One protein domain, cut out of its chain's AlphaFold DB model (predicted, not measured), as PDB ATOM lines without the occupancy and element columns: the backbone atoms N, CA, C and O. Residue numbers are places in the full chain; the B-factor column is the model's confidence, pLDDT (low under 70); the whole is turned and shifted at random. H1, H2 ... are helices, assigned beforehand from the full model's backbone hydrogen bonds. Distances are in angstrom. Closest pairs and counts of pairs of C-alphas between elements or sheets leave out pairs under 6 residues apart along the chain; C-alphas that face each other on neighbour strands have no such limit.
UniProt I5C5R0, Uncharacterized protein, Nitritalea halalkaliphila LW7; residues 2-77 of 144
ATOM      1  N   ILE A   2      14.316 -28.939 -13.187       53.38
ATOM      2  CA  ILE A   2      13.185 -29.713 -12.647       53.38
ATOM      3  C   ILE A   2      11.963 -28.827 -12.382       53.38
ATOM      4  O   ILE A   2      10.834 -29.299 -12.451       53.38
ATOM      5  N   LEU A   3      12.189 -27.533 -12.155       61.44
ATOM      6  CA  LEU A   3      11.150 -26.516 -12.048       61.44
ATOM      7  C   LEU A   3      11.297 -25.523 -13.216       61.44
ATOM      8  O   LEU A   3      12.438 -25.167 -13.547       61.44
ATOM      9  N   PRO A   4      10.201 -25.044 -13.836       61.88
ATOM     10  CA  PRO A   4      10.282 -23.965 -14.814       61.88
ATOM     11  C   PRO A   4      10.887 -22.716 -14.160       61.88
ATOM     12  O   PRO A   4      10.417 -22.259 -13.123       61.88
ATOM     13  N   GLY A   5      11.946 -22.165 -14.752       64.19
ATOM     14  CA  GLY A   5      12.475 -20.854 -14.363       64.19
ATOM     15  C   GLY A   5      13.393 -20.789 -13.133       64.19
ATOM     16  O   GLY A   5      13.895 -19.703 -12.854       64.19
ATOM     17  N   VAL A   6      13.688 -21.895 -12.434       71.69
ATOM     18  CA  VAL A   6      14.641 -21.894 -11.300       71.69
ATOM     19  C   VAL A   6      15.884 -22.725 -11.629       71.69
ATOM     20  O   VAL A   6      15.798 -23.924 -11.900       71.69
ATOM     21  N   SER A   7      17.059 -22.086 -11.601       77.56
ATOM     22  CA  SER A   7      18.346 -22.781 -11.747       77.56
ATOM     23  C   SER A   7      18.790 -23.385 -10.414       77.56
ATOM     24  O   SER A   7      18.764 -22.710  -9.386       77.56
ATOM     25  N   GLY A   8      19.274 -24.630 -10.430       79.81
ATOM     26  CA  GLY A   8      19.826 -25.283  -9.237       79.81
ATOM     27  C   GLY A   8      21.038 -24.548  -8.656       79.81
ATOM     28  O   GLY A   8      21.152 -24.429  -7.442       79.81
ATOM     29  N   SER A   9      21.892 -23.956  -9.500       83.88
ATOM     30  CA  SER A   9      23.015 -23.132  -9.026       83.88
ATOM     31  C   SER A   9      22.564 -21.853  -8.321       83.88
ATOM     32  O   SER A   9      23.216 -21.421  -7.378       83.88
ATOM     33  N   PHE A  10      21.428 -21.273  -8.718       84.19
ATOM     34  CA  PHE A  10      20.871 -20.108  -8.030       84.19
ATOM     35  C   PHE A  10      20.382 -20.476  -6.625       84.19
ATOM     36  O   PHE A  10      20.659 -19.749  -5.675       84.19
ATOM     37  N   LEU A  11      19.737 -21.638  -6.470       86.81
ATOM     38  CA  LEU A  11      19.342 -22.140  -5.151       86.81
ATOM     39  C   LEU A  11      20.554 -22.369  -4.241       86.81
ATOM     40  O   LEU A  11      20.514 -21.977  -3.080       86.81
ATOM     41  N   LEU A  12      21.652 -22.921  -4.768       89.75
ATOM     42  CA  LEU A  12      22.888 -23.084  -3.993       89.75
ATOM     43  C   LEU A  12      23.458 -21.745  -3.511       89.75
ATOM     44  O   LEU A  12      23.948 -21.669  -2.388       89.75
ATOM     45  N   ILE A  13      23.374 -20.694  -4.331       89.56
ATOM     46  CA  ILE A  13      23.811 -19.344  -3.946       89.56
ATOM     47  C   ILE A  13      22.917 -18.790  -2.832       89.56
ATOM     48  O   ILE A  13      23.433 -18.326  -1.821       89.56
ATOM     49  N   VAL A  14      21.590 -18.883  -2.975       88.88
ATOM     50  CA  VAL A  14      20.637 -18.403  -1.955       88.88
ATOM     51  C   VAL A  14      20.796 -19.154  -0.628       88.88
ATOM     52  O   VAL A  14      20.674 -18.551   0.434       88.88
ATOM     53  N   MET A  15      21.118 -20.449  -0.670       89.88
ATOM     54  CA  MET A  15      21.390 -21.264   0.523       89.88
ATOM     55  C   MET A  15      22.819 -21.089   1.077       89.88
ATOM     56  O   MET A  15      23.178 -21.750   2.051       89.88
ATOM     57  N   GLY A  16      23.659 -20.256   0.450       91.25
ATOM     58  CA  GLY A  16      25.060 -20.053   0.838       91.25
ATOM     59  C   GLY A  16      25.965 -21.274   0.626       91.25
ATOM     60  O   GLY A  16      27.083 -21.305   1.124       91.25
ATOM     61  N   GLN A  17      25.499 -22.292  -0.102       90.81
ATOM     62  CA  GLN A  17      26.209 -23.559  -0.323       90.81
ATOM     63  C   GLN A  17      27.056 -23.565  -1.600       90.81
ATOM     64  O   GLN A  17      27.791 -24.519  -1.845       90.81
ATOM     65  N   TYR A  18      26.951 -22.525  -2.432       91.56
ATOM     66  CA  TYR A  18      27.655 -22.461  -3.712       91.56
ATOM     67  C   TYR A  18      29.175 -22.605  -3.551       91.56
ATOM     68  O   TYR A  18      29.766 -23.476  -4.185       91.56
ATOM     69  N   GLU A  19      29.780 -21.828  -2.649       90.25
ATOM     70  CA  GLU A  19      31.225 -21.880  -2.379       90.25
ATOM     71  C   GLU A  19      31.662 -23.238  -1.824       90.25
ATOM     72  O   GLU A  19      32.673 -23.785  -2.255       90.25
ATOM     73  N   TYR A  20      30.866 -23.836  -0.933       90.44
ATOM     74  CA  TYR A  20      31.161 -25.150  -0.356       90.44
ATOM     75  C   TYR A  20      31.253 -26.244  -1.430       90.44
ATOM     76  O   TYR A  20      32.200 -27.033  -1.457       90.44
ATOM     77  N   VAL A  21      30.285 -26.276  -2.353       91.88
ATOM     78  CA  VAL A  21      30.282 -27.243  -3.460       91.88
ATOM     79  C   VAL A  21      31.404 -26.932  -4.453       91.88
ATOM     80  O   VAL A  21      32.068 -27.852  -4.931       91.88
ATOM     81  N   LEU A  22      31.652 -25.652  -4.746       92.75
ATOM     82  CA  LEU A  22      32.711 -25.231  -5.663       92.75
ATOM     83  C   LEU A  22      34.101 -25.625  -5.145       92.75
ATOM     84  O   LEU A  22      34.922 -26.141  -5.904       92.75
ATOM     85  N   GLN A  23      34.345 -25.443  -3.849       93.25
ATOM     86  CA  GLN A  23      35.591 -25.834  -3.203       93.25
ATOM     87  C   GLN A  23      35.791 -27.353  -3.239       93.25
ATOM     88  O   GLN A  23      36.861 -27.809  -3.634       93.25
ATOM     89  N   ALA A  24      34.751 -28.137  -2.931       92.75
ATOM     90  CA  ALA A  24      34.814 -29.597  -3.025       92.75
ATOM     91  C   ALA A  24      35.193 -30.077  -4.440       92.75
ATOM     92  O   ALA A  24      35.968 -31.021  -4.588       92.75
ATOM     93  N   VAL A  25      34.693 -29.405  -5.483       93.38
ATOM     94  CA  VAL A  25      35.056 -29.695  -6.879       93.38
ATOM     95  C   VAL A  25      36.505 -29.306  -7.184       93.38
ATOM     96  O   VAL A  25      37.231 -30.110  -7.771       93.38
ATOM     97  N   ASN A  26      36.946 -28.116  -6.768       94.38
ATOM     98  CA  ASN A  26      38.317 -27.643  -6.994       94.38
ATOM     99  C   ASN A  26      39.366 -28.524  -6.299       94.38
ATOM    100  O   ASN A  26      40.406 -28.823  -6.884       94.38
ATOM    101  N   GLU A  27      39.078 -28.978  -5.080       95.44
ATOM    102  CA  GLU A  27      39.952 -29.854  -4.288       95.44
ATOM    103  C   GLU A  27      39.865 -31.331  -4.715       95.44
ATOM    104  O   GLU A  27      40.626 -32.160  -4.219       95.44
ATOM    105  N   ARG A  28      38.963 -31.672  -5.649       93.94
ATOM    106  CA  ARG A  28      38.634 -33.056  -6.035       93.94
ATOM    107  C   ARG A  28      38.278 -33.924  -4.823       93.94
ATOM    108  O   ARG A  28      38.628 -35.103  -4.765       93.94
ATOM    109  N   ASP A  29      37.553 -33.348  -3.866       94.25
ATOM    110  CA  ASP A  29      37.044 -34.062  -2.700       94.25
ATOM    111  C   ASP A  29      35.868 -34.955  -3.122       94.25
ATOM    112  O   ASP A  29      34.691 -34.579  -3.077       94.25
ATOM    113  N   PHE A  30      36.207 -36.166  -3.571       94.19
ATOM    114  CA  PHE A  30      35.234 -37.150  -4.034       94.19
ATOM    115  C   PHE A  30      34.200 -37.501  -2.964       94.19
ATOM    116  O   PHE A  30      33.052 -37.763  -3.305       94.19
ATOM    117  N   LEU A  31      34.560 -37.460  -1.679       94.25
ATOM    118  CA  LEU A  31      33.631 -37.785  -0.603       94.25
ATOM    119  C   LEU A  31      32.515 -36.739  -0.522       94.25
ATOM    120  O   LEU A  31      31.333 -37.095  -0.565       94.25
ATOM    121  N   ARG A  32      32.866 -35.448  -0.483       92.56
ATOM    122  CA  ARG A  32      31.874 -34.358  -0.463       92.56
ATOM    123  C   ARG A  32      31.038 -34.327  -1.740       92.56
ATOM    124  O   ARG A  32      29.818 -34.168  -1.661       92.56
ATOM    125  N   ILE A  33      31.666 -34.531  -2.899       94.12
ATOM    126  CA  ILE A  33      30.977 -34.561  -4.197       94.12
ATOM    127  C   ILE A  33      29.977 -35.719  -4.257       94.12
ATOM    128  O   ILE A  33      28.840 -35.514  -4.679       94.12
ATOM    129  N   THR A  34      30.358 -36.925  -3.828       95.12
ATOM    130  CA  THR A  34      29.466 -38.088  -3.869       95.12
ATOM    131  C   THR A  34      28.304 -37.942  -2.893       95.12
ATOM    132  O   THR A  34      27.175 -38.252  -3.272       95.12
ATOM    133  N   ILE A  35      28.525 -37.420  -1.681       94.88
ATOM    134  CA  ILE A  35      27.438 -37.157  -0.719       94.88
ATOM    135  C   ILE A  35      26.460 -36.125  -1.290       94.88
ATOM    136  O   ILE A  35      25.248 -36.353  -1.291       94.88
ATOM    137  N   PHE A  36      26.979 -35.015  -1.822       92.88
ATOM    138  CA  PHE A  36      26.157 -33.993  -2.465       92.88
ATOM    139  C   PHE A  36      25.386 -34.566  -3.662       92.88
ATOM    140  O   PHE A  36      24.172 -34.395  -3.761       92.88
ATOM    141  N   GLY A  37      26.067 -35.314  -4.533       92.94
ATOM    142  CA  GLY A  37      25.477 -35.960  -5.702       92.94
ATOM    143  C   GLY A  37      24.392 -36.975  -5.341       92.94
ATOM    144  O   GLY A  37      23.337 -36.988  -5.976       92.94
ATOM    145  N   ALA A  38      24.593 -37.773  -4.291       96.00
ATOM    146  CA  ALA A  38      23.583 -38.689  -3.769       96.00
ATOM    147  C   ALA A  38      22.362 -37.929  -3.232       96.00
ATOM    148  O   ALA A  38      21.227 -38.292  -3.545       96.00
ATOM    149  N   GLY A  39      22.583 -36.833  -2.500       93.94
ATOM    150  CA  GLY A  39      21.517 -35.937  -2.049       93.94
ATOM    151  C   GLY A  39      20.730 -35.334  -3.214       93.94
ATOM    152  O   GLY A  39      19.499 -35.359  -3.206       93.94
ATOM    153  N   CYS A  40      21.419 -34.873  -4.262       91.50
ATOM    154  CA  CYS A  40      20.776 -34.417  -5.490       91.50
ATOM    155  C   CYS A  40      19.943 -35.533  -6.123       91.50
ATOM    156  O   CYS A  40      18.762 -35.321  -6.370       91.50
ATOM    157  N   LEU A  41      20.502 -36.726  -6.338       93.69
ATOM    158  CA  LEU A  41      19.774 -37.855  -6.929       93.69
ATOM    159  C   LEU A  41      18.508 -38.199  -6.136       93.69
ATOM    160  O   LEU A  41      17.427 -38.298  -6.720       93.69
ATOM    161  N   LEU A  42      18.614 -38.317  -4.811       95.81
ATOM    162  CA  LEU A  42      17.467 -38.564  -3.937       95.81
ATOM    163  C   LEU A  42      16.427 -37.443  -4.021       95.81
ATOM    164  O   LEU A  42      15.230 -37.730  -4.095       95.81
ATOM    165  N   GLY A  43      16.866 -36.184  -4.063       92.44
ATOM    166  CA  GLY A  43      15.991 -35.027  -4.230       92.44
ATOM    167  C   GLY A  43      15.239 -35.052  -5.561       92.44
ATOM    168  O   GLY A  43      14.024 -34.870  -5.581       92.44
ATOM    169  N   ILE A  44      15.929 -35.355  -6.665       91.44
ATOM    170  CA  ILE A  44      15.332 -35.448  -8.005       91.44
ATOM    171  C   ILE A  44      14.299 -36.576  -8.059       91.44
ATOM    172  O   ILE A  44      13.180 -36.366  -8.529       91.44
ATOM    173  N   LEU A  45      14.653 -37.763  -7.560       93.50
ATOM    174  CA  LEU A  45      13.752 -38.917  -7.543       93.50
ATOM    175  C   LEU A  45      12.520 -38.657  -6.669       93.50
ATOM    176  O   LEU A  45      11.397 -38.952  -7.085       93.50
ATOM    177  N   SER A  46      12.712 -38.073  -5.485       94.75
ATOM    178  CA  SER A  46      11.613 -37.740  -4.572       94.75
ATOM    179  C   SER A  46      10.697 -36.676  -5.171       94.75
ATOM    180  O   SER A  46       9.479 -36.841  -5.165       94.75
ATOM    181  N   PHE A  47      11.264 -35.624  -5.763       91.25
ATOM    182  CA  PHE A  47      10.487 -34.569  -6.406       91.25
ATOM    183  C   PHE A  47       9.722 -35.083  -7.630       91.25
ATOM    184  O   PHE A  47       8.547 -34.767  -7.804       91.25
ATOM    185  N   SER A  48      10.344 -35.922  -8.462       91.38
ATOM    186  CA  SER A  48       9.665 -36.538  -9.607       91.38
ATOM    187  C   SER A  48       8.456 -37.368  -9.168       91.38
ATOM    188  O   SER A  48       7.391 -37.265  -9.781       91.38
ATOM    189  N   ARG A  49       8.589 -38.142  -8.083       93.00
ATOM    190  CA  ARG A  49       7.465 -38.889  -7.498       93.00
ATOM    191  C   ARG A  49       6.390 -37.961  -6.938       93.00
ATOM    192  O   ARG A  49       5.214 -38.226  -7.161       93.00
ATOM    193  N   LEU A  50       6.778 -36.874  -6.272       93.19
ATOM    194  CA  LEU A  50       5.846 -35.875  -5.742       93.19
ATOM    195  C   LEU A  50       5.005 -35.239  -6.855       93.19
ATOM    196  O   LEU A  50       3.785 -35.188  -6.740       93.19
ATOM    197  N   ILE A  51       5.635 -34.792  -7.946       91.81
ATOM    198  CA  ILE A  51       4.919 -34.204  -9.088       91.81
ATOM    199  C   ILE A  51       4.005 -35.230  -9.752       91.81
ATOM    200  O   ILE A  51       2.866 -34.902 -10.079       91.81
ATOM    201  N   LYS A  52       4.466 -36.476  -9.914       92.50
ATOM    202  CA  LYS A  52       3.624 -37.556 -10.436       92.50
ATOM    203  C   LYS A  52       2.381 -37.760  -9.563       92.50
ATOM    204  O   LYS A  52       1.271 -37.755 -10.081       92.50
ATOM    205  N   TRP A  53       2.564 -37.865  -8.250       95.56
ATOM    206  CA  TRP A  53       1.468 -38.029  -7.295       95.56
ATOM    207  C   TRP A  53       0.488 -36.839  -7.302       95.56
ATOM    208  O   TRP A  53      -0.728 -37.037  -7.275       95.56
ATOM    209  N   LEU A  54       1.002 -35.608  -7.406       94.31
ATOM    210  CA  LEU A  54       0.196 -34.389  -7.542       94.31
ATOM    211  C   LEU A  54      -0.626 -34.377  -8.837       94.31
ATOM    212  O   LEU A  54      -1.795 -34.001  -8.807       94.31
ATOM    213  N   LEU A  55      -0.046 -34.809  -9.958       93.06
ATOM    214  CA  LEU A  55      -0.762 -34.917 -11.231       93.06
ATOM    215  C   LEU A  55      -1.838 -36.011 -11.200       93.06
ATOM    216  O   LEU A  55      -2.892 -35.817 -11.796       93.06
ATOM    217  N   GLU A  56      -1.611 -37.123 -10.500       94.25
ATOM    218  CA  GLU A  56      -2.597 -38.208 -10.366       94.25
ATOM    219  C   GLU A  56      -3.757 -37.834  -9.426       94.25
ATOM    220  O   GLU A  56      -4.904 -38.177  -9.705       94.25
ATOM    221  N   THR A  57      -3.484 -37.103  -8.340       94.88
ATOM    222  CA  THR A  57      -4.492 -36.779  -7.309       94.88
ATOM    223  C   THR A  57      -5.184 -35.431  -7.551       94.88
ATOM    224  O   THR A  57      -6.394 -35.303  -7.377       94.88
ATOM    225  N   TYR A  58      -4.426 -34.412  -7.968       95.50
ATOM    226  CA  TYR A  58      -4.867 -33.021  -8.122       95.50
ATOM    227  C   TYR A  58      -4.555 -32.494  -9.527       95.50
ATOM    228  O   TYR A  58      -3.964 -31.419  -9.683       95.50
ATOM    229  N   PHE A  59      -4.942 -33.252 -10.558       93.44
ATOM    230  CA  PHE A  59      -4.597 -32.978 -11.955       93.44
ATOM    231  C   PHE A  59      -4.846 -31.519 -12.363       93.44
ATOM    232  O   PHE A  59      -3.909 -30.821 -12.746       93.44
ATOM    233  N   SER A  60      -6.081 -31.025 -12.216       94.88
ATOM    234  CA  SER A  60      -6.466 -29.683 -12.675       94.88
ATOM    235  C   SER A  60      -5.684 -28.566 -11.982       94.88
ATOM    236  O   SER A  60      -5.223 -27.636 -12.640       94.88
ATOM    237  N   LEU A  61      -5.496 -28.663 -10.660       95.19
ATOM    238  CA  LEU A  61      -4.760 -27.659  -9.886       95.19
ATOM    239  C   LEU A  61      -3.269 -27.672 -10.238       95.19
ATOM    240  O   LEU A  61      -2.667 -26.619 -10.443       95.19
ATOM    241  N   THR A  62      -2.683 -28.862 -10.352       93.44
ATOM    242  CA  THR A  62      -1.270 -29.031 -10.703       93.44
ATOM    243  C   THR A  62      -0.999 -28.525 -12.118       93.44
ATOM    244  O   THR A  62      -0.022 -27.811 -12.337       93.44
ATOM    245  N   LEU A  63      -1.889 -28.818 -13.071       93.00
ATOM    246  CA  LEU A  63      -1.784 -28.333 -14.446       93.00
ATOM    247  C   LEU A  63      -1.904 -26.803 -14.515       93.00
ATOM    248  O   LEU A  63      -1.125 -26.164 -15.223       93.00
ATOM    249  N   ALA A  64      -2.831 -26.208 -13.758       94.69
ATOM    250  CA  ALA A  64      -2.985 -24.756 -13.674       94.69
ATOM    251  C   ALA A  64      -1.734 -24.083 -13.084       94.69
ATOM    252  O   ALA A  64      -1.254 -23.090 -13.627       94.69
ATOM    253  N   LEU A  65      -1.160 -24.658 -12.025       92.62
ATOM    254  CA  LEU A  65       0.070 -24.173 -11.399       92.62
ATOM    255  C   LEU A  65       1.274 -24.269 -12.349       92.62
ATOM    256  O   LEU A  65       2.002 -23.290 -12.517       92.62
ATOM    257  N   LEU A  66       1.462 -25.414 -13.013       90.56
ATOM    258  CA  LEU A  66       2.541 -25.596 -13.991       90.56
ATOM    259  C   LEU A  66       2.389 -24.633 -15.173       90.56
ATOM    260  O   LEU A  66       3.364 -23.999 -15.575       90.56
ATOM    261  N   SER A  67       1.167 -24.465 -15.678       91.25
ATOM    262  CA  SER A  67       0.862 -23.498 -16.738       91.25
ATOM    263  C   SER A  67       1.151 -22.066 -16.284       91.25
ATOM    264  O   SER A  67       1.755 -21.297 -17.029       91.25
ATOM    265  N   GLY A  68       0.809 -21.721 -15.040       92.00
ATOM    266  CA  GLY A  68       1.150 -20.440 -14.423       92.00
ATOM    267  C   GLY A  68       2.659 -20.198 -14.364       92.00
ATOM    268  O   GLY A  68       3.118 -19.116 -14.729       92.00
ATOM    269  N   PHE A  69       3.456 -21.206 -13.997       90.19
ATOM    270  CA  PHE A  69       4.918 -21.106 -14.051       90.19
ATOM    271  C   PHE A  69       5.453 -20.938 -15.475       90.19
ATOM    272  O   PHE A  69       6.356 -20.126 -15.694       90.19
ATOM    273  N   MET A  70       4.899 -21.662 -16.453       88.44
ATOM    274  CA  MET A  70       5.273 -21.497 -17.859       88.44
ATOM    275  C   MET A  70       4.974 -20.069 -18.332       88.44
ATOM    276  O   MET A  70       5.877 -19.406 -18.841       88.44
ATOM    277  N   LEU A  71       3.770 -19.550 -18.069       90.56
ATOM    278  CA  LEU A  71       3.380 -18.171 -18.383       90.56
ATOM    279  C   LEU A  71       4.256 -17.133 -17.671       90.56
ATOM    280  O   LEU A  71       4.704 -16.175 -18.295       90.56
ATOM    281  N   GLY A  72       4.575 -17.334 -16.392       89.31
ATOM    282  CA  GLY A  72       5.494 -16.459 -15.663       89.31
ATOM    283  C   GLY A  72       6.901 -16.447 -16.270       89.31
ATOM    284  O   GLY A  72       7.550 -15.401 -16.327       89.31
ATOM    285  N   SER A  73       7.366 -17.584 -16.797       87.62
ATOM    286  CA  SER A  73       8.676 -17.665 -17.450       87.62
ATOM    287  C   SER A  73       8.746 -16.884 -18.766       87.62
ATOM    288  O   SER A  73       9.819 -16.352 -19.068       87.62
ATOM    289  N   LEU A  74       7.624 -16.728 -19.496       88.00
ATOM    290  CA  LEU A  74       7.553 -15.941 -20.741       88.00
ATOM    291  C   LEU A  74       8.050 -14.509 -20.535       88.00
ATOM    292  O   LEU A  74       8.788 -13.990 -21.373       88.00
ATOM    293  N   TRP A  75       7.726 -13.896 -19.392       86.25
ATOM    294  CA  TRP A  75       8.213 -12.557 -19.051       86.25
ATOM    295  C   TRP A  75       9.745 -12.493 -19.024       86.25
ATOM    296  O   TRP A  75      10.352 -11.536 -19.511       86.25
ATOM    297  N   LYS A  76      10.402 -13.528 -18.489       84.56
ATOM    298  CA  LYS A  76      11.864 -13.568 -18.398       84.56
ATOM    299  C   LYS A  76      12.524 -13.879 -19.738       84.56
ATOM    300  O   LYS A  76      13.600 -13.340 -19.993       84.56
ATOM    301  N   ILE A  77      11.917 -14.711 -20.582       86.12
ATOM    302  CA  ILE A  77      12.458 -15.068 -21.909       86.12
ATOM    303  C   ILE A  77      12.043 -14.103 -23.023       86.12
ATOM    304  O   ILE A  77      12.443 -14.306 -24.164       86.12
TER     305      ILE A  77
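AT A GLANCE: This is residues 2 to 77 of the 144 residues of an uncharacterized protein of Nitritalea halalkaliphila LW7 (UniProt I5C5R0). One long helix, H3, makes the base of an open, loose frame; H2 and then H1 fold back from one end, and H4 turns back at a corner at the other. The 76 printed residues have four named helices, in the order H1, H2, H3, H4, and are all helix by class. The radius of gyration of the C-alphas is 16.0 A; the spans are 47 by 29 by 16 A.

IN THESE COORDINATES: H3, residues 30 to 57, is 39.9 A long. H4, residues 59 to 77, runs 26.7 A to C-alpha 77 at (12.458, -15.068, -21.909). H2 is residues 18 to 26, and H1 residues 8 to 14, from C-alpha 8 at (19.826, -25.283, -9.237).

HOW THE PARTS SIT: H3 touches H2 with residues 30 to 36 alone, at a steep tilt of 49 degrees, opposite ways; the closest C-alphas, of Ala 24 and Arg 32, are 6.2 A apart. H3 and H4 only just touch, only at the corner, with 3 pairs of C-alphas within 8 A, closest Leu 55 and Thr 62 at 5.9 A. H1 and H2 likewise, closest Leu 12 and Tyr 18 at 4.8 A. H1 is apart from H3 and H4. Every O i to N i+4 pair is within hydrogen-bond range in H1, H2 and H3, and 13 of 15 in H4.

THE WHOLE: The printed part has no cut, and its three links are tight. Residues 2 to 5 have pLDDT under 70.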